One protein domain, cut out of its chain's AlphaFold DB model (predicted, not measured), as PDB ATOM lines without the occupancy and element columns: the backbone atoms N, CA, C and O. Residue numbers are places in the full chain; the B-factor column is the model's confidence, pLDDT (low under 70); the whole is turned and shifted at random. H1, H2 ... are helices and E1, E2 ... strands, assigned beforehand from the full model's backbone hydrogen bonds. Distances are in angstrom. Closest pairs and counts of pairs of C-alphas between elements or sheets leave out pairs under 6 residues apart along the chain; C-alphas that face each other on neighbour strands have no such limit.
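What this domain is: This is residues 43 to 209 of the 407 residues of an uncharacterized protein of Nocardioides soli (UniProt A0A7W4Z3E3). Little regular structure is present: an antiparallel sheet, E2 E9 E4 E5, stands partly face to face with a curled mixed sheet, E6 E3 E7 E8, amid long loops. The printed part has 167 residues, mostly strand, 62 in named elements: E1 to E7, H1, E8, H2, E9. It is compact, radius of gyration of the C-alphas 15.6 A, spans 46 by 34 by 26 A.

How they stand to each other: E1, residues 43 to 45, pairs with no named strand. E2, residues 68 to 74, neighbours E9, residues 191 to 199: N 70 and O 195, 2.8 A. E9 neighbours E4, residues 101 to 106: N 104 and O 196, 2.8 A. E4 and E5, residues 112 to 117, form a hairpin: N 105 and O 113, 2.8 A. E3, residues 83 to 95, bends by 62 degrees at residue 92; it neighbours E7, residues 137 to 139, with N 88 and O 139 at 3.0 A, and E6, residues 132 to 134, with N 95 and O 133 at 3.1 A. E7, H1, residues 147 to 151, and E8, residues 159 to 161, form a strand-helix-strand unit, parallel strands joined through a helix, its crossover left-handed: N 161 and O 138, 2.8 A. H2, residues 179 to 182, lies over E3, height over the sheet 6.8 A. H1 has its O i to N i+4 pair within hydrogen-bond range; H2 is too short for one.

Where its parts are: E1 begins at C-alpha 43 (-28.485, 18.172, -4.899). E3 measures 30.7 A. E9 measures 25.8 A, ending at C-alpha 199 (-29.319, -5.993, 7.330).

The domain as a whole: The printed part has no cut. Links E1 to E2, E5 to E6 and E8 to H2 are long. Residues 170 to 173 have pLDDT under 70.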
ATOM      1  N   ARG A  43     -27.507  19.166  -5.370       96.75
ATOM      2  CA  ARG A  43     -28.485  18.172  -4.899       96.75
ATOM      3  C   ARG A  43     -28.732  17.093  -5.935       96.75
ATOM      4  O   ARG A  43     -29.074  17.392  -7.076       96.75
ATOM      5  N   PHE A  44     -28.664  15.847  -5.490       97.94
ATOM      6  CA  PHE A  44     -28.820  14.672  -6.333       97.94
ATOM      7  C   PHE A  44     -29.866  13.751  -5.715       97.94
ATOM      8  O   PHE A  44     -29.661  13.189  -4.640       97.94
ATOM      9  N   ALA A  45     -31.014  13.624  -6.381       98.06
ATOM     10  CA  ALA A  45     -32.059  12.702  -5.956       98.06
ATOM     11  C   ALA A  45     -31.603  11.258  -6.193       98.06
ATOM     12  O   ALA A  45     -31.099  10.924  -7.266       98.06
ATOM     13  N   GLY A  46     -31.773  10.415  -5.182       97.31
ATOM     14  CA  GLY A  46     -31.418   9.007  -5.246       97.31
ATOM     15  C   GLY A  46     -32.478   8.170  -5.952       97.31
ATOM     16  O   GLY A  46     -33.677   8.409  -5.804       97.31
ATOM     17  N   THR A  47     -32.038   7.148  -6.679       97.25
ATOM     18  CA  THR A  47     -32.902   6.115  -7.261       97.25
ATOM     19  C   THR A  47     -32.681   4.788  -6.549       97.25
ATOM     20  O   THR A  47     -31.541   4.325  -6.448       97.25
ATOM     21  N   VAL A  48     -33.762   4.161  -6.090       95.25
ATOM     22  CA  VAL A  48     -33.741   2.833  -5.467       95.25
ATOM     23  C   VAL A  48     -34.148   1.790  -6.503       95.25
ATOM     24  O   VAL A  48     -35.142   1.969  -7.205       95.25
ATOM     25  N   ALA A  49     -33.386   0.703  -6.626       88.31
ATOM     26  CA  ALA A  49     -33.763  -0.408  -7.498       88.31
ATOM     27  C   ALA A  49     -34.838  -1.290  -6.842       88.31
ATOM     28  O   ALA A  49     -34.749  -1.591  -5.649       88.31
ATOM     29  N   GLY A  50     -35.793  -1.782  -7.637       90.38
ATOM     30  CA  GLY A  50     -36.868  -2.657  -7.160       90.38
ATOM     31  C   GLY A  50     -37.893  -1.923  -6.293       90.38
ATOM     32  O   GLY A  50     -38.174  -0.750  -6.513       90.38
ATOM     33  N   ASP A  51     -38.459  -2.628  -5.319       91.62
ATOM     34  CA  ASP A  51     -39.423  -2.093  -4.345       91.62
ATOM     35  C   ASP A  51     -38.761  -1.400  -3.138       91.62
ATOM     36  O   ASP A  51     -39.449  -0.846  -2.284       91.62
ATOM     37  N   GLY A  52     -37.426  -1.421  -3.075       94.56
ATOM     38  CA  GLY A  52     -36.650  -0.861  -1.976       94.56
ATOM     39  C   GLY A  52     -36.491  -1.770  -0.761       94.56
ATOM     40  O   GLY A  52     -35.855  -1.335   0.196       94.56
ATOM     41  N   SER A  53     -36.988  -3.012  -0.806       96.06
ATOM     42  CA  SER A  53     -36.842  -4.004   0.271       96.06
ATOM     43  C   SER A  53     -35.380  -4.227   0.661       96.06
ATOM     44  O   SER A  53     -34.518  -4.468  -0.189       96.06
ATOM     45  N   ILE A  54     -35.078  -4.148   1.948       96.50
ATOM     46  CA  ILE A  54     -33.786  -4.508   2.521       96.50
ATOM     47  C   ILE A  54     -33.884  -5.991   2.866       96.50
ATOM     48  O   ILE A  54     -34.789  -6.401   3.579       96.50
ATOM     49  N   THR A  55     -33.008  -6.804   2.281       95.88
ATOM     50  CA  THR A  55     -33.016  -8.247   2.522       95.88
ATOM     51  C   THR A  55     -32.426  -8.534   3.893       95.88
ATOM     52  O   THR A  55     -31.284  -8.147   4.125       95.88
ATOM     53  N   ASP A  56     -33.176  -9.246   4.730       95.56
ATOM     54  CA  ASP A  56     -32.746  -9.707   6.050       95.56
ATOM     55  C   ASP A  56     -31.432 -10.504   5.999       95.56
ATOM     56  O   ASP A  56     -31.117 -11.195   5.019       95.56
ATOM     57  N   GLY A  57     -30.685 -10.443   7.099       94.31
ATOM     58  CA  GLY A  57     -29.556 -11.323   7.360       94.31
ATOM     59  C   GLY A  57     -29.971 -12.697   7.895       94.31
ATOM     60  O   GLY A  57     -31.043 -13.229   7.607       94.31
ATOM     61  N   GLY A  58     -29.075 -13.322   8.658       91.56
ATOM     62  CA  GLY A  58     -29.310 -14.649   9.236       91.56
ATOM     63  C   GLY A  58     -29.641 -14.625  10.721       91.56
ATOM     64  O   GLY A  58     -29.418 -13.642  11.422       91.56
ATOM     65  N   ALA A  59     -30.106 -15.770  11.218       88.12
ATOM     66  CA  ALA A  59     -30.614 -15.939  12.582       88.12
ATOM     67  C   ALA A  59     -29.639 -15.553  13.710       88.12
ATOM     68  O   ALA A  59     -30.076 -15.303  14.825       88.12
ATOM     69  N   SER A  60     -28.327 -15.542  13.456       82.94
ATOM     70  CA  SER A  60     -27.299 -15.221  14.459       82.94
ATOM     71  C   SER A  60     -26.640 -13.860  14.246       82.94
ATOM     72  O   SER A  60     -25.547 -13.636  14.764       82.94
ATOM     73  N   CYS A  61     -27.234 -12.990  13.424       87.06
ATOM     74  CA  CYS A  61     -26.705 -11.661  13.101       87.06
ATOM     75  C   CYS A  61     -25.288 -11.638  12.483       87.06
ATOM     76  O   CYS A  61     -24.679 -10.582  12.331       87.06
ATOM     77  N   SER A  62     -24.732 -12.812  12.166       86.00
ATOM     78  CA  SER A  62     -23.349 -13.000  11.705       86.00
ATOM     79  C   SER A  62     -23.242 -13.174  10.191       86.00
ATOM     80  O   SER A  62     -22.148 -13.117   9.630       86.00
ATOM     81  N   SER A  63     -24.378 -13.373   9.523       91.56
ATOM     82  CA  SER A  63     -24.492 -13.420   8.071       91.56
ATOM     83  C   SER A  63     -25.378 -12.278   7.611       91.56
ATOM     84  O   SER A  63     -26.531 -12.191   8.020       91.56
ATOM     85  N   THR A  64     -24.847 -11.440   6.737       95.12
ATOM     86  CA  THR A  64     -25.554 -10.286   6.198       95.12
ATOM     87  C   THR A  64     -26.478 -10.664   5.050       95.12
ATOM     88  O   THR A  64     -26.193 -11.573   4.266       95.12
ATOM     89  N   GLY A  65     -27.581  -9.935   4.942       95.56
ATOM     90  CA  GLY A  65     -28.452  -9.973   3.786       95.56
ATOM     91  C   GLY A  65     -27.816  -9.309   2.566       95.56
ATOM     92  O   GLY A  65     -26.776  -8.641   2.638       95.56
ATOM     93  N   ALA A  66     -28.446  -9.501   1.406       95.94
ATOM     94  CA  ALA A  66     -28.000  -8.864   0.175       95.94
ATOM     95  C   ALA A  66     -28.109  -7.326   0.294       95.94
ATOM     96  O   ALA A  66     -29.157  -6.828   0.712       95.94
ATOM     97  N   PRO A  67     -27.075  -6.553  -0.093       96.94
ATOM     98  CA  PRO A  67     -27.123  -5.103   0.038       96.94
ATOM     99  C   PRO A  67     -28.235  -4.461  -0.796       96.94
ATOM    100  O   PRO A  67     -28.403  -4.774  -1.977       96.94
ATOM    101  N   ARG A  68     -28.930  -3.485  -0.208       97.75
ATOM    102  CA  ARG A  68     -29.841  -2.580  -0.916       97.75
ATOM    103  C   ARG A  68     -29.172  -1.227  -1.109       97.75
ATOM    104  O   ARG A  68     -28.728  -0.616  -0.146       97.75
ATOM    105  N   GLU A  69     -29.126  -0.730  -2.338       97.94
ATOM    106  CA  GLU A  69     -28.454   0.533  -2.652       97.94
ATOM    107  C   GLU A  69     -29.425   1.590  -3.191       97.94
ATOM    108  O   GLU A  69     -30.289   1.308  -4.026       97.94
ATOM    109  N   VAL A  70     -29.233   2.830  -2.740       98.38
ATOM    110  CA  VAL A  70     -29.738   4.044  -3.387       98.38
ATOM    111  C   VAL A  70     -28.606   4.611  -4.236       98.38
ATOM    112  O   VAL A  70     -27.550   4.941  -3.700       98.38
ATOM    113  N   SER A  71     -28.807   4.722  -5.546       98.38
ATOM    114  CA  SER A  71     -27.810   5.294  -6.460       98.38
ATOM    115  C   SER A  71     -28.065   6.779  -6.687       98.38
ATOM    116  O   SER A  71     -29.196   7.169  -6.971       98.38
ATOM    117  N   PHE A  72     -27.019   7.598  -6.623       98.50
ATOM    118  CA  PHE A  72     -27.059   9.012  -6.989       98.50
ATOM    119  C   PHE A  72     -26.144   9.235  -8.190       98.50
ATOM    120  O   PHE A  72     -24.945   8.966  -8.120       98.50
ATOM    121  N   VAL A  73     -26.707   9.729  -9.292       98.31
ATOM    122  CA  VAL A  73     -25.922  10.132 -10.463       98.31
ATOM    123  C   VAL A  73     -25.473  11.573 -10.252       98.31
ATOM    124  O   VAL A  73     -26.252  12.509 -10.434       98.31
ATOM    125  N   VAL A  74     -24.222  11.742  -9.831       98.12
ATOM    126  CA  VAL A  74     -23.621  13.048  -9.555       98.12
ATOM    127  C   VAL A  74     -22.942  13.571 -10.811       98.12
ATOM    128  O   VAL A  74     -22.102  12.902 -11.413       98.12
ATOM    129  N   SER A  75     -23.320  14.781 -11.213       96.81
ATOM    130  CA  SER A  75     -22.726  15.490 -12.345       96.81
ATOM    131  C   SER A  75     -22.739  16.997 -12.096       96.81
ATOM    132  O   SER A  75     -23.591  17.495 -11.362       96.81
ATOM    133  N   GLY A  76     -21.806  17.723 -12.713       92.75
ATOM    134  CA  GLY A  76     -21.726  19.183 -12.611       92.75
ATOM    135  C   GLY A  76     -21.064  19.705 -11.333       92.75
ATOM    136  O   GLY A  76     -21.035  20.917 -11.139       92.75
ATOM    137  N   VAL A  77     -20.502  18.826 -10.493       93.69
ATOM    138  CA  VAL A  77     -19.680  19.245  -9.350       93.69
ATOM    139  C   VAL A  77     -18.285  19.620  -9.870       93.69
ATOM    140  O   VAL A  77     -17.703  18.832 -10.621       93.69
ATOM    141  N   PRO A  78     -17.730  20.795  -9.521       91.81
ATOM    142  CA  PRO A  78     -16.374  21.170  -9.920       91.81
ATOM    143  C   PRO A  78     -15.332  20.104  -9.543       91.81
ATOM    144  O   PRO A  78     -15.366  19.547  -8.448       91.81
ATOM    145  N   THR A  79     -14.405  19.811 -10.456       91.31
ATOM    146  CA  THR A  79     -13.314  18.851 -10.230       91.31
ATOM    147  C   THR A  79     -12.064  19.543  -9.689       91.31
ATOM    148  O   THR A  79     -11.857  20.739  -9.891       91.31
ATOM    149  N   GLY A  80     -11.209  18.788  -8.990       87.69
ATOM    150  CA  GLY A  80      -9.967  19.300  -8.400       87.69
ATOM    151  C   GLY A  80     -10.168  20.150  -7.141       87.69
ATOM    152  O   GLY A  80      -9.231  20.802  -6.688       87.69
ATOM    153  N   THR A  81     -11.376  20.150  -6.576       87.12
ATOM    154  CA  THR A  81     -11.750  20.948  -5.404       87.12
ATOM    155  C   THR A  81     -12.235  20.037  -4.292       87.12
ATOM    156  O   THR A  81     -13.069  19.170  -4.541       87.12
ATOM    157  N   ALA A  82     -11.748  20.253  -3.072       90.94
ATOM    158  CA  ALA A  82     -12.182  19.474  -1.921       90.94
ATOM    159  C   ALA A  82     -13.667  19.718  -1.603       90.94
ATOM    160  O   ALA A  82     -14.175  20.843  -1.730       90.94
ATOM    161  N   LEU A  83     -14.344  18.659  -1.158       94.94
ATOM    162  CA  LEU A  83     -15.674  18.753  -0.569       94.94
ATOM    163  C   LEU A  83     -15.566  19.392   0.821       94.94
ATOM    164  O   LEU A  83     -14.776  18.953   1.654       94.94
ATOM    165  N   THR A  84     -16.375  20.419   1.068       93.81
ATOM    166  CA  THR A  84     -16.494  21.107   2.366       93.81
ATOM    167  C   THR A  84     -17.813  20.800   3.069       93.81
ATOM    168  O   THR A  84     -18.006  21.178   4.221       93.81
ATOM    169  N   GLY A  85     -18.712  20.066   2.410       95.00
ATOM    170  CA  GLY A  85     -19.911  19.521   3.033       95.00
ATOM    171  C   GLY A  85     -20.444  18.317   2.272       95.00
ATOM    172  O   GLY A  85     -20.619  18.368   1.052       95.00
ATOM    173  N   VAL A  86     -20.735  17.243   3.002       97.69
ATOM    174  CA  VAL A  86     -21.417  16.052   2.491       97.69
ATOM    175  C   VAL A  86     -22.588  15.729   3.405       97.69
ATOM    176  O   VAL A  86     -22.426  15.599   4.617       97.69
ATOM    177  N   ARG A  87     -23.781  15.599   2.823       97.69
ATOM    178  CA  ARG A  87     -25.017  15.380   3.575       97.69
ATOM    179  C   ARG A  87     -25.950  14.420   2.853       97.69
ATOM    180  O   ARG A  87     -26.109  14.484   1.637       97.69
ATOM    181  N   ILE A  88     -26.636  13.586   3.630       98.38
ATOM    182  CA  ILE A  88     -27.818  12.850   3.177       98.38
ATOM    183  C   ILE A  88     -29.051  13.509   3.781       98.38
ATOM    184  O   ILE A  88     -29.148  13.669   4.996       98.38
ATOM    185  N   SER A  89     -30.007  13.893   2.944       97.69
ATOM    186  CA  SER A  89     -31.272  14.494   3.361       97.69
ATOM    187  C   SER A  89     -32.462  13.737   2.782       97.69
ATOM    188  O   SER A  89     -32.335  12.971   1.826       97.69
ATOM    189  N   GLY A  90     -33.634  13.917   3.397       96.38
ATOM    190  CA  GLY A  90     -34.866  13.278   2.933       96.38
ATOM    191  C   GLY A  90     -34.769  11.753   2.860       96.38
ATOM    192  O   GLY A  90     -35.378  11.163   1.970       96.38
ATOM    193  N   LEU A  91     -33.981  11.127   3.745       98.25
ATOM    194  CA  LEU A  91     -33.851   9.675   3.795       98.25
ATOM    195  C   LEU A  91     -35.153   9.076   4.329       98.25
ATOM    196  O   LEU A  91     -35.396   9.089   5.534       98.25
ATOM    197  N   LEU A  92     -35.983   8.567   3.427       98.06
ATOM    198  CA  LEU A  92     -37.198   7.827   3.737       98.06
ATOM    199  C   LEU A  92     -36.846   6.343   3.815       98.06
ATOM    200  O   LEU A  92     -36.684   5.690   2.785       98.06
ATOM    201  N   VAL A  93     -36.711   5.834   5.036       97.75
ATOM    202  CA  VAL A  93     -36.404   4.431   5.337       97.75
ATOM    203  C   VAL A  93     -37.341   3.934   6.432       97.75
ATOM    204  O   VAL A  93     -37.679   4.694   7.344       97.75
ATOM    205  N   SER A  94     -37.753   2.677   6.331       97.12
ATOM    206  CA  SER A  94     -38.475   1.946   7.363       97.12
ATOM    207  C   SER A  94     -37.724   0.667   7.724       97.12
ATOM    208  O   SER A  94     -37.195  -0.011   6.847       97.12
ATOM    209  N   HIS A  95     -37.628   0.345   9.011       96.44
ATOM    210  CA  HIS A  95     -37.020  -0.904   9.479       96.44
ATOM    211  C   HIS A  95     -37.552  -1.254  10.869       96.44
ATOM    212  O   HIS A  95     -37.680  -0.337  11.678       96.44
ATOM    213  N   PRO A  96     -37.860  -2.523  11.183       94.88
ATOM    214  CA  PRO A  96     -38.362  -2.886  12.507       94.88
ATOM    215  C   PRO A  96     -37.333  -2.692  13.629       94.88
ATOM    216  O   PRO A  96     -37.736  -2.324  14.724       94.88
ATOM    217  N   GLN A  97     -36.039  -2.905  13.362       94.06
ATOM    218  CA  GLN A  97     -34.965  -2.816  14.363       94.06
ATOM    219  C   GLN A  97     -33.738  -2.081  13.806       94.06
ATOM    220  O   GLN A  97     -33.174  -2.459  12.784       94.06
ATOM    221  N   VAL A  98     -33.316  -0.989  14.440       94.44
ATOM    222  CA  VAL A  98     -32.192  -0.162  13.962       94.44
ATOM    223  C   VAL A  98     -30.815  -0.798  14.205       94.44
ATOM    224  O   VAL A  98     -29.851  -0.467  13.503       94.44
ATOM    225  N   SER A  99     -30.698  -1.703  15.180       93.81
ATOM    226  CA  SER A  99     -29.475  -2.466  15.464       93.81
ATOM    227  C   SER A  99     -29.092  -3.435  14.347       93.81
ATOM    228  O   SER A  99     -27.914  -3.726  14.147       93.81
ATOM    229  N   ASP A 100     -30.063  -3.870  13.560       95.19
ATOM    230  CA  ASP A 100     -29.850  -4.824  12.479       95.19
ATOM    231  C   ASP A 100     -29.173  -4.190  11.267       95.19
ATOM    232  O   ASP A 100     -28.535  -4.875  10.472       95.19
ATOM    233  N   LEU A 101     -29.252  -2.865  11.134       96.38
ATOM    234  CA  LEU A 101     -28.832  -2.163   9.931       96.38
ATOM    235  C   LEU A 101     -27.401  -1.634   9.982       96.38
ATOM    236  O   LEU A 101     -26.863  -1.208  11.005       96.38
ATOM    237  N   THR A 102     -26.803  -1.569   8.797       97.25
ATOM    238  CA  THR A 102     -25.644  -0.738   8.466       97.25
ATOM    239  C   THR A 102     -25.968   0.111   7.250       97.25
ATOM    240  O   THR A 102     -26.278  -0.430   6.192       97.25
ATOM    241  N   ALA A 103     -25.872   1.434   7.399       98.19
ATOM    242  CA  ALA A 103     -26.013   2.399   6.317       98.19
ATOM    243  C   ALA A 103     -24.650   3.028   5.992       98.19
ATOM    244  O   ALA A 103     -24.061   3.729   6.820       98.19
ATOM    245  N   THR A 104     -24.154   2.804   4.777       98.56
ATOM    246  CA  THR A 104     -22.842   3.279   4.315       98.56
ATOM    247  C   THR A 104     -22.995   4.127   3.059       98.56
ATOM    248  O   THR A 104     -23.562   3.666   2.071       98.56
ATOM    249  N   LEU A 105     -22.467   5.348   3.066       98.69
ATOM    250  CA  LEU A 105     -22.315   6.168   1.870       98.69
ATOM    251  C   LEU A 105     -20.990   5.822   1.183       98.69
ATOM    252  O   LEU A 105     -19.956   5.804   1.836       98.69
ATOM    253  N   VAL A 106     -21.026   5.560  -0.119       98.69
ATOM    254  CA  VAL A 106     -19.879   5.157  -0.938       98.69
ATOM    255  C   VAL A 106     -19.737   6.134  -2.103       98.69
ATOM    256  O   VAL A 106     -20.691   6.341  -2.862       98.69
ATOM    257  N   ALA A 107     -18.555   6.723  -2.236       98.56
ATOM    258  CA  ALA A 107     -18.172   7.625  -3.312       98.56
ATOM    259  C   ALA A 107     -17.810   6.861  -4.607       98.56
ATOM    260  O   ALA A 107     -17.608   5.642  -4.576       98.56
ATOM    261  N   PRO A 108     -17.708   7.545  -5.764       98.31
ATOM    262  CA  PRO A 108     -17.398   6.914  -7.048       98.31
ATOM    263  C   PRO A 108     -16.031   6.216  -7.099       98.31
ATOM    264  O   PRO A 108     -15.867   5.258  -7.851       98.31
ATOM    265  N   ASP A 109     -15.061   6.675  -6.303       96.81
ATOM    266  CA  ASP A 109     -13.716   6.094  -6.192       96.81
ATOM    267  C   ASP A 109     -13.650   4.878  -5.246       96.81
ATOM    268  O   ASP A 109     -12.611   4.226  -5.143       96.81
ATOM    269  N   GLY A 110     -14.761   4.558  -4.577       97.50
ATOM    270  CA  GLY A 110     -14.867   3.485  -3.596       97.50
ATOM    271  C   GLY A 110     -14.594   3.898  -2.149       97.50
ATOM    272  O   GLY A 110     -14.788   3.061  -1.270       97.50
ATOM    273  N   THR A 111     -14.204   5.148  -1.882       98.06
ATOM    274  CA  THR A 111     -14.129   5.686  -0.515       98.06
ATOM    275  C   THR A 111     -15.507   5.597   0.134       98.06
ATOM    276  O   THR A 111     -16.513   5.897  -0.512       98.06
ATOM    277  N   ASP A 112     -15.583   5.178   1.396       98.31
ATOM    278  CA  ASP A 112     -16.852   4.994   2.088       98.31
ATOM    279  C   ASP A 112     -16.888   5.589   3.501       98.31
ATOM    280  O   ASP A 112     -15.868   5.897   4.116       98.31
ATOM    281  N   HIS A 113     -18.109   5.821   3.988       98.06
ATOM    282  CA  HIS A 113     -18.380   6.340   5.324       98.06
ATOM    283  C   HIS A 113     -19.678   5.767   5.882       98.06
ATOM    284  O   HIS A 113     -20.713   5.751   5.212       98.06
ATOM    285  N   VAL A 114     -19.651   5.321   7.134       97.31
ATOM    286  CA  VAL A 114     -20.834   4.802   7.833       97.31
ATOM    287  C   VAL A 114     -21.646   5.961   8.411       97.31
ATOM    288  O   VAL A 114     -21.128   6.759   9.187       97.31
ATOM    289  N   LEU A 115     -22.935   6.032   8.067       96.62
ATOM    290  CA  LEU A 115     -23.867   6.989   8.673       96.62
ATOM    291  C   LEU A 115     -24.321   6.506  10.053       96.62
ATOM    292  O   LEU A 115     -24.279   7.251  11.030       96.62
ATOM    293  N   PHE A 116     -24.724   5.241  10.122       95.75
ATOM    294  CA  PHE A 116     -25.007   4.504  11.347       95.75
ATOM    295  C   PHE A 116     -24.858   3.009  11.064       95.75
ATOM    296  O   PHE A 116     -25.073   2.553   9.935       95.75
ATOM    297  N   ALA A 117     -24.487   2.237  12.080       95.12
ATOM    298  CA  ALA A 117     -24.414   0.789  11.980       95.12
ATOM    299  C   ALA A 117     -24.534   0.144  13.354       95.12
ATOM    300  O   ALA A 117     -23.953   0.657  14.312       95.12
ATOM    301  N   ARG A 118     -25.226  -0.999  13.434       93.31
ATOM    302  CA  ARG A 118     -25.279  -1.824  14.652       93.31
ATOM    303  C   ARG A 118     -25.632  -0.989  15.891       93.31
ATOM    304  O   ARG A 118     -24.949  -1.035  16.908       93.31
ATOM    305  N   THR A 119     -26.648  -0.135  15.757       93.62
ATOM    306  CA  THR A 119     -26.986   0.882  16.765       93.62
ATOM    307  C   THR A 119     -27.352   0.225  18.096       93.62
ATOM    308  O   THR A 119     -28.178  -0.681  18.129       93.62
ATOM    309  N   GLY A 120     -26.743   0.677  19.191       91.06
ATOM    310  CA  GLY A 120     -26.964   0.113  20.526       91.06
ATOM    311  C   GLY A 120     -26.119  -1.123  20.843       91.06
ATOM    312  O   GLY A 120     -25.995  -1.462  22.014       91.06
ATOM    313  N   VAL A 121     -25.479  -1.752  19.847       91.31
ATOM    314  CA  VAL A 121     -24.629  -2.929  20.079       91.31
ATOM    315  C   VAL A 121     -23.392  -2.531  20.881       91.31
ATOM    316  O   VAL A 121     -22.585  -1.704  20.441       91.31
ATOM    317  N   GLY A 122     -23.229  -3.152  22.045       87.88
ATOM    318  CA  GLY A 122     -22.180  -2.850  23.011       87.88
ATOM    319  C   GLY A 122     -21.800  -4.050  23.877       87.88
ATOM    320  O   GLY A 122     -22.126  -5.195  23.578       87.88
ATOM    321  N   ALA A 123     -21.053  -3.798  24.955       84.19
ATOM    322  CA  ALA A 123     -20.644  -4.840  25.905       84.19
ATOM    323  C   ALA A 123     -21.830  -5.464  26.663       84.19
ATOM    324  O   ALA A 123     -21.851  -6.675  26.873       84.19
ATOM    325  N   ASP A 124     -22.794  -4.630  27.053       84.50
ATOM    326  CA  ASP A 124     -23.936  -5.024  27.886       84.50
ATOM    327  C   ASP A 124     -25.156  -5.467  27.061       84.50
ATOM    328  O   ASP A 124     -26.082  -6.064  27.604       84.50
ATOM    329  N   ASP A 125     -25.142  -5.183  25.757       86.75
ATOM    330  CA  ASP A 125     -26.221  -5.478  24.817       86.75
ATOM    331  C   ASP A 125     -25.627  -5.879  23.450       86.75
ATOM    332  O   ASP A 125     -25.325  -5.017  22.621       86.75
ATOM    333  N   PRO A 126     -25.352  -7.177  23.223       85.31
ATOM    334  CA  PRO A 126     -24.728  -7.653  21.988       85.31
ATOM    335  C   PRO A 126     -25.672  -7.622  20.772       85.31
ATOM    336  O   PRO A 126     -25.191  -7.642  19.634       85.31
ATOM    337  N   ASP A 127     -26.982  -7.556  21.011       86.12
ATOM    338  CA  ASP A 127     -28.017  -7.557  19.973       86.12
ATOM    339  C   ASP A 127     -28.398  -6.121  19.572       86.12
ATOM    340  O   ASP A 127     -28.701  -5.859  18.408       86.12
ATOM    341  N   GLY A 128     -28.224  -5.162  20.486       91.19
ATOM    342  CA  GLY A 128     -28.420  -3.737  20.252       91.19
ATOM    343  C   GLY A 128     -29.879  -3.311  20.380       91.19
ATOM    344  O   GLY A 128     -30.738  -4.059  20.828       91.19
ATOM    345  N   TYR A 129     -30.175  -2.070  19.992       92.12
ATOM    346  CA  TYR A 129     -31.494  -1.500  20.236       92.12
ATOM    347  C   TYR A 129     -32.569  -1.913  19.222       92.12
ATOM    348  O   TYR A 129     -32.398  -1.774  18.010       92.12
ATOM    349  N   ASP A 130     -33.745  -2.247  19.758       92.88
ATOM    350  CA  ASP A 130     -34.941  -2.672  19.020       92.88
ATOM    351  C   ASP A 130     -35.771  -1.526  18.412       92.88
ATOM    352  O   ASP A 130     -36.882  -1.755  17.934       92.88
ATOM    353  N   ALA A 131     -35.295  -0.278  18.452       94.69
ATOM    354  CA  ALA A 131     -36.085   0.843  17.950       94.69
ATOM    355  C   ALA A 131     -36.367   0.718  16.450       94.69
ATOM    356  O   ALA A 131     -35.454   0.517  15.641       94.69
ATOM    357  N   ALA A 132     -37.622   0.947  16.073       95.50
ATOM    358  CA  ALA A 132     -38.015   1.026  14.677       95.50
ATOM    359  C   ALA A 132     -37.473   2.298  14.005       95.50
ATOM    360  O   ALA A 132     -37.340   3.357  14.624       95.50
ATOM    361  N   LEU A 133     -37.207   2.204  12.704       96.38
ATOM    362  CA  LEU A 133     -36.983   3.348  11.831       96.38
ATOM    363  C   LEU A 133     -38.264   3.681  11.079       96.38
ATOM    364  O   LEU A 133     -38.854   2.816  10.432       96.38
ATOM    365  N   VAL A 134     -38.647   4.952  11.124       95.38
ATOM    366  CA  VAL A 134     -39.737   5.542  10.349       95.38
ATOM    367  C   VAL A 134     -39.283   6.945   9.939       95.38
ATOM    368  O   VAL A 134     -39.537   7.936  10.620       95.38
ATOM    369  N   GLY A 135     -38.526   7.027   8.837       92.12
ATOM    370  CA  GLY A 135     -37.994   8.295   8.323       92.12
ATOM    371  C   GLY A 135     -39.079   9.365   8.087       92.12
ATOM    372  O   GLY A 135     -40.273   9.066   8.085       92.12
ATOM    373  N   PRO A 136     -38.700  10.627   7.820       97.56
ATOM    374  CA  PRO A 136     -37.435  11.023   7.206       97.56
ATOM    375  C   PRO A 136     -36.282  11.301   8.177       97.56
ATOM    376  O   PRO A 136     -36.455  11.944   9.211       97.56
ATOM    377  N   TYR A 137     -35.071  10.951   7.749       98.00
ATOM    378  CA  TYR A 137     -33.830  11.304   8.439       98.00
ATOM    379  C   TYR A 137     -32.932  12.210   7.594       98.00
ATOM    380  O   TYR A 137     -33.005  12.257   6.362       98.00
ATOM    381  N   THR A 138     -32.077  12.962   8.275       98.00
ATOM    382  CA  THR A 138     -30.997  13.748   7.681       98.00
ATOM    383  C   THR A 138     -29.714  13.505   8.463       98.00
ATOM    384  O   THR A 138     -29.721  13.655   9.681       98.00
ATOM    385  N   PHE A 139     -28.626  13.205   7.754       97.62
ATOM    386  CA  PHE A 139     -27.287  13.022   8.311       97.62
ATOM    387  C   PHE A 139     -26.330  14.062   7.739       97.62
ATOM    388  O   PHE A 139     -26.227  14.193   6.518       97.62
ATOM    389  N   SER A 140     -25.670  14.815   8.618       96.69
ATOM    390  CA  SER A 140     -24.754  15.895   8.247       96.69
ATOM    391  C   SER A 140     -23.843  16.273   9.413       96.69
ATOM    392  O   SER A 140     -24.203  16.069  10.576       96.69
ATOM    393  N   ASP A 141     -22.692  16.870   9.104       95.31
ATOM    394  CA  ASP A 141     -21.707  17.274  10.111       95.31
ATOM    395  C   ASP A 141     -22.122  18.519  10.919       95.31
ATOM    396  O   ASP A 141     -21.604  18.762  12.007       95.31
ATOM    397  N   ASP A 142     -23.088  19.297  10.421       91.38
ATOM    398  CA  ASP A 142     -23.628  20.506  11.065       91.38
ATOM    399  C   ASP A 142     -24.735  20.207  12.096       91.38
ATOM    400  O   ASP A 142     -25.383  21.118  12.619       91.38
ATOM    401  N   HIS A 143     -25.001  18.932  12.384       91.56
ATOM    402  CA  HIS A 143     -26.023  18.510  13.337       91.56
ATOM    403  C   HIS A 143     -25.402  18.043  14.654       91.56
ATOM    404  O   HIS A 143     -24.370  17.380  14.689       91.56
ATOM    405  N   SER A 144     -26.045  18.387  15.771       87.38
ATOM    406  CA  SER A 144     -25.557  18.060  17.116       87.38
ATOM    407  C   SER A 144     -26.364  16.968  17.818       87.38
ATOM    408  O   SER A 144     -25.951  16.531  18.893       87.38
ATOM    409  N   THR A 145     -27.479  16.514  17.241       89.75
ATOM    410  CA  THR A 145     -28.311  15.448  17.814       89.75
ATOM    411  C   THR A 145     -27.597  14.104  17.719       89.75
ATOM    412  O   THR A 145     -27.116  13.714  16.654       89.75
ATOM    413  N   GLU A 146     -27.547  13.391  18.839       85.06
ATOM    414  CA  GLU A 146     -26.930  12.071  18.954       85.06
ATOM    415  C   GLU A 146     -27.956  10.983  18.579       85.06
ATOM    416  O   GLU A 146     -29.100  11.033  19.025       85.06
ATOM    417  N   TRP A 147     -27.571  10.055  17.698       88.75
ATOM    418  CA  TRP A 147     -28.461   9.049  17.102       88.75
ATOM    419  C   TRP A 147     -28.871   7.954  18.098       88.75
ATOM    420  O   TRP A 147     -30.045   7.593  18.172       88.75
ATOM    421  N   TRP A 148     -27.929   7.455  18.901       86.88
ATOM    422  CA  TRP A 148     -28.135   6.295  19.770       86.88
ATOM    423  C   TRP A 148     -29.058   6.589  20.956       86.88
ATOM    424  O   TRP A 148     -29.845   5.729  21.336       86.88
ATOM    425  N   THR A 149     -29.025   7.806  21.503       85.56
ATOM    426  CA  THR A 149     -29.872   8.253  22.622       85.56
ATOM    427  C   THR A 149     -31.351   8.109  22.286       85.56
ATOM    428  O   THR A 149     -32.163   7.785  23.145       85.56
ATOM    429  N   TRP A 150     -31.715   8.354  21.029       83.12
ATOM    430  CA  TRP A 150     -33.092   8.201  20.574       83.12
ATOM    431  C   TRP A 150     -33.418   6.768  20.169       83.12
ATOM    432  O   TRP A 150     -34.554   6.328  20.324       83.12
ATOM    433  N   ALA A 151     -32.414   6.030  19.706       82.88
ATOM    434  CA  ALA A 151     -32.550   4.629  19.351       82.88
ATOM    435  C   ALA A 151     -32.760   3.691  20.543       82.88
ATOM    436  O   ALA A 151     -33.190   2.575  20.318       82.88
ATOM    437  N   SER A 152     -32.549   4.113  21.793       84.94
ATOM    438  CA  SER A 152     -32.907   3.291  22.961       84.94
ATOM    439  C   SER A 152     -34.416   3.275  23.273       84.94
ATOM    440  O   SER A 152     -34.834   2.693  24.273       84.94
ATOM    441  N   GLY A 153     -35.232   4.000  22.498       88.12
ATOM    442  CA  GLY A 153     -36.691   4.016  22.611       88.12
ATOM    443  C   GLY A 153     -37.371   2.902  21.805       88.12
ATOM    444  O   GLY A 153     -36.746   1.934  21.398       88.12
ATOM    445  N   ALA A 154     -38.674   3.053  21.551       91.06
ATOM    446  CA  ALA A 154     -39.417   2.146  20.666       91.06
ATOM    447  C   ALA A 154     -39.264   2.501  19.171       91.06
ATOM    448  O   ALA A 154     -39.462   1.656  18.305       91.06
ATOM    449  N   GLU A 155     -38.926   3.754  18.866       94.75
ATOM    450  CA  GLU A 155     -38.768   4.283  17.509       94.75
ATOM    451  C   GLU A 155     -37.726   5.404  17.534       94.75
ATOM    452  O   GLU A 155     -37.709   6.211  18.469       94.75
ATOM    453  N   VAL A 156     -36.884   5.481  16.502       95.50
ATOM    454  CA  VAL A 156     -35.991   6.625  16.294       95.50
ATOM    455  C   VAL A 156     -36.794   7.762  15.652       95.50
ATOM    456  O   VAL A 156     -37.188   7.626  14.489       95.50
ATOM    457  N   PRO A 157     -37.013   8.904  16.333       96.38
ATOM    458  CA  PRO A 157     -37.812   9.993  15.785       96.38
ATOM    459  C   PRO A 157     -37.242  10.520  14.465       96.38
ATOM    460  O   PRO A 157     -36.035  10.677  14.316       96.38
ATOM    461  N   ALA A 158     -38.104  10.863  13.510       96.94
ATOM    462  CA  ALA A 158     -37.677  11.580  12.311       96.94
ATOM    463  C   ALA A 158     -36.925  12.872  12.686       96.94
ATOM    464  O   ALA A 158     -37.346  13.627  13.569       96.94
ATOM    465  N   GLY A 159     -35.808  13.158  12.016       96.31
ATOM    466  CA  GLY A 159     -34.955  14.249  12.473       96.31
ATOM    467  C   GLY A 159     -33.613  14.406  11.777       96.31
ATOM    468  O   GLY A 159     -33.353  13.883  10.693       96.31
ATOM    469  N   ARG A 160     -32.770  15.211  12.425       96.75
ATOM    470  CA  ARG A 160     -31.451  15.644  11.963       96.75
ATOM    471  C   ARG A 160     -30.397  15.133  12.927       96.75
ATOM    472  O   ARG A 160     -30.441  15.493  14.103       96.75
ATOM    473  N   TYR A 161     -29.467  14.344  12.416       95.88
ATOM    474  CA  TYR A 161     -28.515  13.569  13.197       95.88
ATOM    475  C   TYR A 161     -27.097  13.722  12.657       95.88
ATOM    476  O   TYR A 161     -26.887  14.032  11.483       95.88
ATOM    477  N   PHE A 162     -26.131  13.490  13.535       94.38
ATOM    478  CA  PHE A 162     -24.729  13.318  13.173       94.38
ATOM    479  C   PHE A 162     -24.430  11.825  12.955       94.38
ATOM    480  O   PHE A 162     -25.088  10.982  13.571       94.38
ATOM    481  N   SER A 163     -23.461  11.472  12.103       94.44
ATOM    482  CA  SER A 163     -23.099  10.062  11.895       94.44
ATOM    483  C   SER A 163     -22.331   9.453  13.067       94.44
ATOM    484  O   SER A 163     -21.617  10.135  13.803       94.44
ATOM    485  N   THR A 164     -22.474   8.143  13.249       93.00
ATOM    486  CA  THR A 164     -21.818   7.411  14.339       93.00
ATOM    487  C   THR A 164     -21.026   6.224  13.812       93.00
ATOM    488  O   THR A 164     -21.385   5.613  12.803       93.00
ATOM    489  N   ALA A 165     -19.934   5.896  14.502       90.75
ATOM    490  CA  ALA A 165     -19.205   4.660  14.274       90.75
ATOM    491  C   ALA A 165     -20.115   3.444  14.545       90.75
ATOM    492  O   ALA A 165     -21.041   3.545  15.358       90.75
ATOM    493  N   PRO A 166     -19.850   2.290  13.904       90.62
ATOM    494  CA  PRO A 166     -20.582   1.064  14.187       90.62
ATOM    495  C   PRO A 166     -20.529   0.668  15.662       90.62
ATOM    496  O   PRO A 166     -19.470   0.749  16.292       90.62
ATOM    497  N   GLY A 167     -21.647   0.166  16.187       85.81
ATOM    498  CA  GLY A 167     -21.636  -0.550  17.457       85.81
ATOM    499  C   GLY A 167     -20.826  -1.837  17.364       85.81
ATOM    500  O   GLY A 167     -20.776  -2.488  16.318       85.81
ATOM    501  N   THR A 168     -20.151  -2.193  18.455       81.38
ATOM    502  CA  THR A 168     -19.310  -3.393  18.521       81.38
ATOM    503  C   THR A 168     -19.528  -4.116  19.846       81.38
ATOM    504  O   THR A 168     -19.552  -3.463  20.894       81.38
ATOM    505  N   PRO A 169     -19.653  -5.457  19.840       74.50
ATOM    506  CA  PRO A 169     -19.688  -6.224  21.078       74.50
ATOM    507  C   PRO A 169     -18.423  -5.947  21.905       74.50
ATOM    508  O   PRO A 169     -17.306  -6.159  21.431       74.50
ATOM    509  N   GLY A 170     -18.588  -5.434  23.126       65.25
ATOM    510  CA  GLY A 170     -17.471  -5.043  24.000       65.25
ATOM    511  C   GLY A 170     -16.928  -3.616  23.808       65.25
ATOM    512  O   GLY A 170     -15.986  -3.240  24.505       65.25
ATOM    513  N   GLY A 171     -17.488  -2.824  22.888       68.25
ATOM    514  CA  GLY A 171     -17.070  -1.444  22.620       68.25
ATOM    515  C   GLY A 171     -17.685  -0.398  23.556       68.25
ATOM    516  O   GLY A 171     -18.696  -0.635  24.218       68.25
ATOM    517  N   SER A 172     -17.078   0.794  23.594       60.53
ATOM    518  CA  SER A 172     -17.693   1.999  24.170       60.53
ATOM    519  C   SER A 172     -18.753   2.561  23.212       60.53
ATOM    520  O   SER A 172     -18.582   2.412  22.007       60.53
ATOM    521  N   GLY A 173     -19.803   3.202  23.749       64.69
ATOM    522  CA  GLY A 173     -20.980   3.716  23.020       64.69
ATOM    523  C   GLY A 173     -20.709   4.734  21.889       64.69
ATOM    524  O   GLY A 173     -19.597   4.814  21.372       64.69
ATOM    525  N   PRO A 174     -21.708   5.531  21.465       76.81
ATOM    526  CA  PRO A 174     -21.680   6.219  20.174       76.81
ATOM    527  C   PRO A 174     -20.477   7.153  20.017       76.81
ATOM    528  O   PRO A 174     -20.392   8.210  20.649       76.81
ATOM    529  N   VAL A 175     -19.563   6.798  19.115       88.50
ATOM    530  CA  VAL A 175     -18.478   7.685  18.688       88.50
ATOM    531  C   VAL A 175     -18.946   8.448  17.459       88.50
ATOM    532  O   VAL A 175     -19.243   7.856  16.425       88.50
ATOM    533  N   ARG A 176     -19.005   9.777  17.567       91.44
ATOM    534  CA  ARG A 176     -19.292  10.669  16.440       91.44
ATOM    535  C   ARG A 176     -18.211  10.533  15.365       91.44
ATOM    536  O   ARG A 176     -17.028  10.673  15.666       91.44
ATOM    537  N   THR A 177     -18.618  10.318  14.120       93.38
ATOM    538  CA  THR A 177     -17.735  10.283  12.943       93.38
ATOM    539  C   THR A 177     -18.166  11.345  11.931       93.38
ATOM    540  O   THR A 177     -19.358  11.518  11.714       93.38
ATOM    541  N   GLY A 178     -17.230  12.090  11.334       94.44
ATOM    542  CA  GLY A 178     -17.558  13.161  10.381       94.44
ATOM    543  C   GLY A 178     -17.661  12.658   8.941       94.44
ATOM    544  O   GLY A 178     -16.711  12.054   8.448       94.44
ATOM    545  N   ILE A 179     -18.779  12.933   8.266       97.31
ATOM    546  CA  ILE A 179     -19.050  12.512   6.883       97.31
ATOM    547  C   ILE A 179     -18.100  13.220   5.918       97.31
ATOM    548  O   ILE A 179     -17.428  12.581   5.116       97.31
ATOM    549  N   THR A 180     -18.006  14.547   6.004       97.00
ATOM    550  CA  THR A 180     -17.215  15.369   5.077       97.00
ATOM    551  C   THR A 180     -15.735  15.018   5.163       97.00
ATOM    552  O   THR A 180     -15.063  14.908   4.139       97.00
ATOM    553  N   ALA A 181     -15.231  14.777   6.376       96.12
ATOM    554  CA  ALA A 181     -13.834  14.419   6.601       96.12
ATOM    555  C   ALA A 181     -13.436  13.114   5.887       96.12
ATOM    556  O   ALA A 181     -12.322  13.027   5.376       96.12
ATOM    557  N   ALA A 182     -14.345  12.136   5.800       97.12
ATOM    558  CA  ALA A 182     -14.095  10.873   5.102       97.12
ATOM    559  C   ALA A 182     -13.896  11.059   3.588       97.12
ATOM    560  O   ALA A 182     -13.134  10.321   2.972       97.12
ATOM    561  N   PHE A 183     -14.523  12.081   2.998       97.44
ATOM    562  CA  PHE A 183     -14.461  12.364   1.560       97.44
ATOM    563  C   PHE A 183     -13.575  13.568   1.204       97.44
ATOM    564  O   PHE A 183     -13.529  13.971   0.044       97.44
ATOM    565  N   ALA A 184     -12.842  14.145   2.163       91.69
ATOM    566  CA  ALA A 184     -12.031  15.347   1.940       91.69
ATOM    567  C   ALA A 184     -10.910  15.151   0.897       91.69
ATOM    568  O   ALA A 184     -10.484  16.112   0.259       91.69
ATOM    569  N   GLY A 185     -10.440  13.911   0.712       91.19
ATOM    570  CA  GLY A 185      -9.438  13.545  -0.296       91.19
ATOM    571  C   GLY A 185      -9.995  13.293  -1.702       91.19
ATOM    572  O   GLY A 185      -9.210  13.073  -2.624       91.19
ATOM    573  N   LEU A 186     -11.318  13.315  -1.886       95.06
ATOM    574  CA  LEU A 186     -11.955  13.023  -3.167       95.06
ATOM    575  C   LEU A 186     -11.741  14.185  -4.147       95.06
ATOM    576  O   LEU A 186     -12.297  15.269  -3.981       95.06
ATOM    577  N   THR A 187     -10.939  13.961  -5.188       90.12
ATOM    578  CA  THR A 187     -10.607  14.997  -6.183       90.12
ATOM    579  C   THR A 187     -11.644  15.141  -7.298       90.12
ATOM    580  O   THR A 187     -11.665  16.166  -7.981       90.12
ATOM    581  N   ASP A 188     -12.485  14.127  -7.506       95.56
ATOM    582  CA  ASP A 188     -13.611  14.164  -8.442       95.56
ATOM    583  C   ASP A 188     -14.835  13.503  -7.803       95.56
ATOM    584  O   ASP A 188     -14.866  12.293  -7.583       95.56
ATOM    585  N   ALA A 189     -15.839  14.317  -7.481       96.94
ATOM    586  CA  ALA A 189     -17.086  13.844  -6.897       96.94
ATOM    587  C   ALA A 189     -18.124  13.418  -7.948       96.94
ATOM    588  O   ALA A 189     -19.181  12.908  -7.573       96.94
ATOM    589  N   ASN A 190     -17.872  13.629  -9.245       97.56
ATOM    590  CA  ASN A 190     -18.797  13.218 -10.298       97.56
ATOM    591  C   ASN A 190     -18.755  11.699 -10.491       97.56
ATOM    592  O   ASN A 190     -17.708  11.063 -10.403       97.56
ATOM    593  N   GLY A 191     -19.909  11.109 -10.788       97.81
ATOM    594  CA  GLY A 191     -20.058   9.668 -10.948       97.81
ATOM    595  C   GLY A 191     -21.196   9.105 -10.111       97.81
ATOM    596  O   GLY A 191     -22.119   9.816  -9.714       97.81
ATOM    597  N   ILE A 192     -21.154   7.794  -9.882       98.44
ATOM    598  CA  ILE A 192     -22.202   7.088  -9.147       98.44
ATOM    599  C   ILE A 192     -21.807   7.008  -7.676       98.44
ATOM    600  O   ILE A 192     -20.901   6.262  -7.311       98.44
ATOM    601  N   TRP A 193     -22.538   7.737  -6.842       98.69
ATOM    602  CA  TRP A 193     -22.522   7.538  -5.397       98.69
ATOM    603  C   TRP A 193     -23.574   6.513  -5.005       98.69
ATOM    604  O   TRP A 193     -24.619   6.402  -5.654       98.69
ATOM    605  N   ARG A 194     -23.328   5.786  -3.918       98.62
ATOM    606  CA  ARG A 194     -24.257   4.777  -3.410       98.62
ATOM    607  C   ARG A 194     -24.465   4.932  -1.917       98.62
ATOM    608  O   ARG A 194     -23.502   4.946  -1.166       98.62
ATOM    609  N   LEU A 195     -25.718   5.002  -1.480       98.62
ATOM    610  CA  LEU A 195     -26.076   4.786  -0.081       98.62
ATOM    611  C   LEU A 195     -26.534   3.335   0.068       98.62
ATOM    612  O   LEU A 195     -27.588   2.959  -0.443       98.62
ATOM    613  N   ARG A 196     -25.710   2.523   0.722       98.50
ATOM    614  CA  ARG A 196     -25.866   1.077   0.858       98.50
ATOM    615  C   ARG A 196     -26.418   0.723   2.234       98.50
ATOM    616  O   ARG A 196     -25.832   1.108   3.240       98.50
ATOM    617  N   PHE A 197     -27.489  -0.056   2.252       98.25
ATOM    618  CA  PHE A 197     -28.098  -0.659   3.428       98.25
ATOM    619  C   PHE A 197     -27.811  -2.155   3.443       98.25
ATOM    620  O   PHE A 197     -27.989  -2.837   2.431       98.25
ATOM    621  N   VAL A 198     -27.368  -2.652   4.590       97.69
ATOM    622  CA  VAL A 198     -27.175  -4.079   4.850       97.69
ATOM    623  C   VAL A 198     -27.852  -4.404   6.168       97.69
ATOM    624  O   VAL A 198     -27.539  -3.771   7.176       97.69
ATOM    625  N   ASP A 199     -28.758  -5.373   6.137       96.88
ATOM    626  CA  ASP A 199     -29.319  -5.993   7.330       96.88
ATOM    627  C   ASP A 199     -28.434  -7.182   7.734       96.88
ATOM    628  O   ASP A 199     -27.969  -7.962   6.896       96.88
ATOM    629  N   HIS A 200     -28.118  -7.272   9.017       94.94
ATOM    630  CA  HIS A 200     -27.274  -8.305   9.596       94.94
ATOM    631  C   HIS A 200     -28.072  -9.461  10.186       94.94
ATOM    632  O   HIS A 200     -27.535 -10.564  10.264       94.94
ATOM    633  N   CYS A 201     -29.318  -9.239  10.587       93.88
ATOM    634  CA  CYS A 201     -30.093 -10.166  11.395       93.88
ATOM    635  C   CYS A 201     -31.322 -10.663  10.642       93.88
ATOM    636  O   CYS A 201     -31.799 -10.062   9.686       93.88
ATOM    637  N   GLN A 202     -31.824 -11.821  11.053       92.50
ATOM    638  CA  GLN A 202     -33.118 -12.274  10.579       92.50
ATOM    639  C   GLN A 202     -34.204 -11.497  11.326       92.50
ATOM    640  O   GLN A 202     -34.318 -11.641  12.544       92.50
ATOM    641  N   GLY A 203     -35.011 -10.725  10.599       80.44
ATOM    642  CA  GLY A 203     -36.110  -9.979  11.192       80.44
ATOM    643  C   GLY A 203     -37.224 -10.893  11.726       80.44
ATOM    644  O   GLY A 203     -37.347 -12.064  11.332       80.44
ATOM    645  N   PRO A 204     -38.087 -10.378  12.620       78.12
ATOM    646  CA  PRO A 204     -39.303 -11.080  13.003       78.12
ATOM    647  C   PRO A 204     -40.194 -11.325  11.767       78.12
ATOM    648  O   PRO A 204     -40.168 -10.539  10.819       78.12
ATOM    649  N   PRO A 205     -41.037 -12.378  11.758       74.56
ATOM    650  CA  PRO A 205     -41.952 -12.631  10.648       74.56
ATOM    651  C   PRO A 205     -42.844 -11.406  10.387       74.56
ATOM    652  O   PRO A 205     -43.655 -11.038  11.237       74.56
ATOM    653  N   GLY A 206     -42.709 -10.771   9.221       73.38
ATOM    654  CA  GLY A 206     -43.385  -9.503   8.951       73.38
ATOM    655  C   GLY A 206     -42.852  -8.774   7.714       73.38
ATOM    656  O   GLY A 206     -42.120  -9.366   6.920       73.38
ATOM    657  N   PRO A 207     -43.260  -7.507   7.506       74.75
ATOM    658  CA  PRO A 207     -42.697  -6.685   6.446       74.75
ATOM    659  C   PRO A 207     -41.213  -6.423   6.724       74.75
ATOM    660  O   PRO A 207     -40.853  -5.940   7.796       74.75
ATOM    661  N   GLN A 208     -40.379  -6.730   5.733       86.56
ATOM    662  CA  GLN A 208     -38.957  -6.391   5.733       86.56
ATOM    663  C   GLN A 208     -38.788  -4.871   5.727       86.56
ATOM    664  O   GLN A 208     -39.677  -4.137   5.275       86.56
ATOM    665  N   GLY A 209     -37.642  -4.389   6.206       94.81
ATOM    666  CA  GLY A 209     -37.321  -2.976   6.070       94.81
ATOM    667  C   GLY A 209     -37.238  -2.545   4.606       94.81
ATOM    668  O   GLY A 209     -37.041  -3.362   3.707       94.81
TER     669      GLY A 209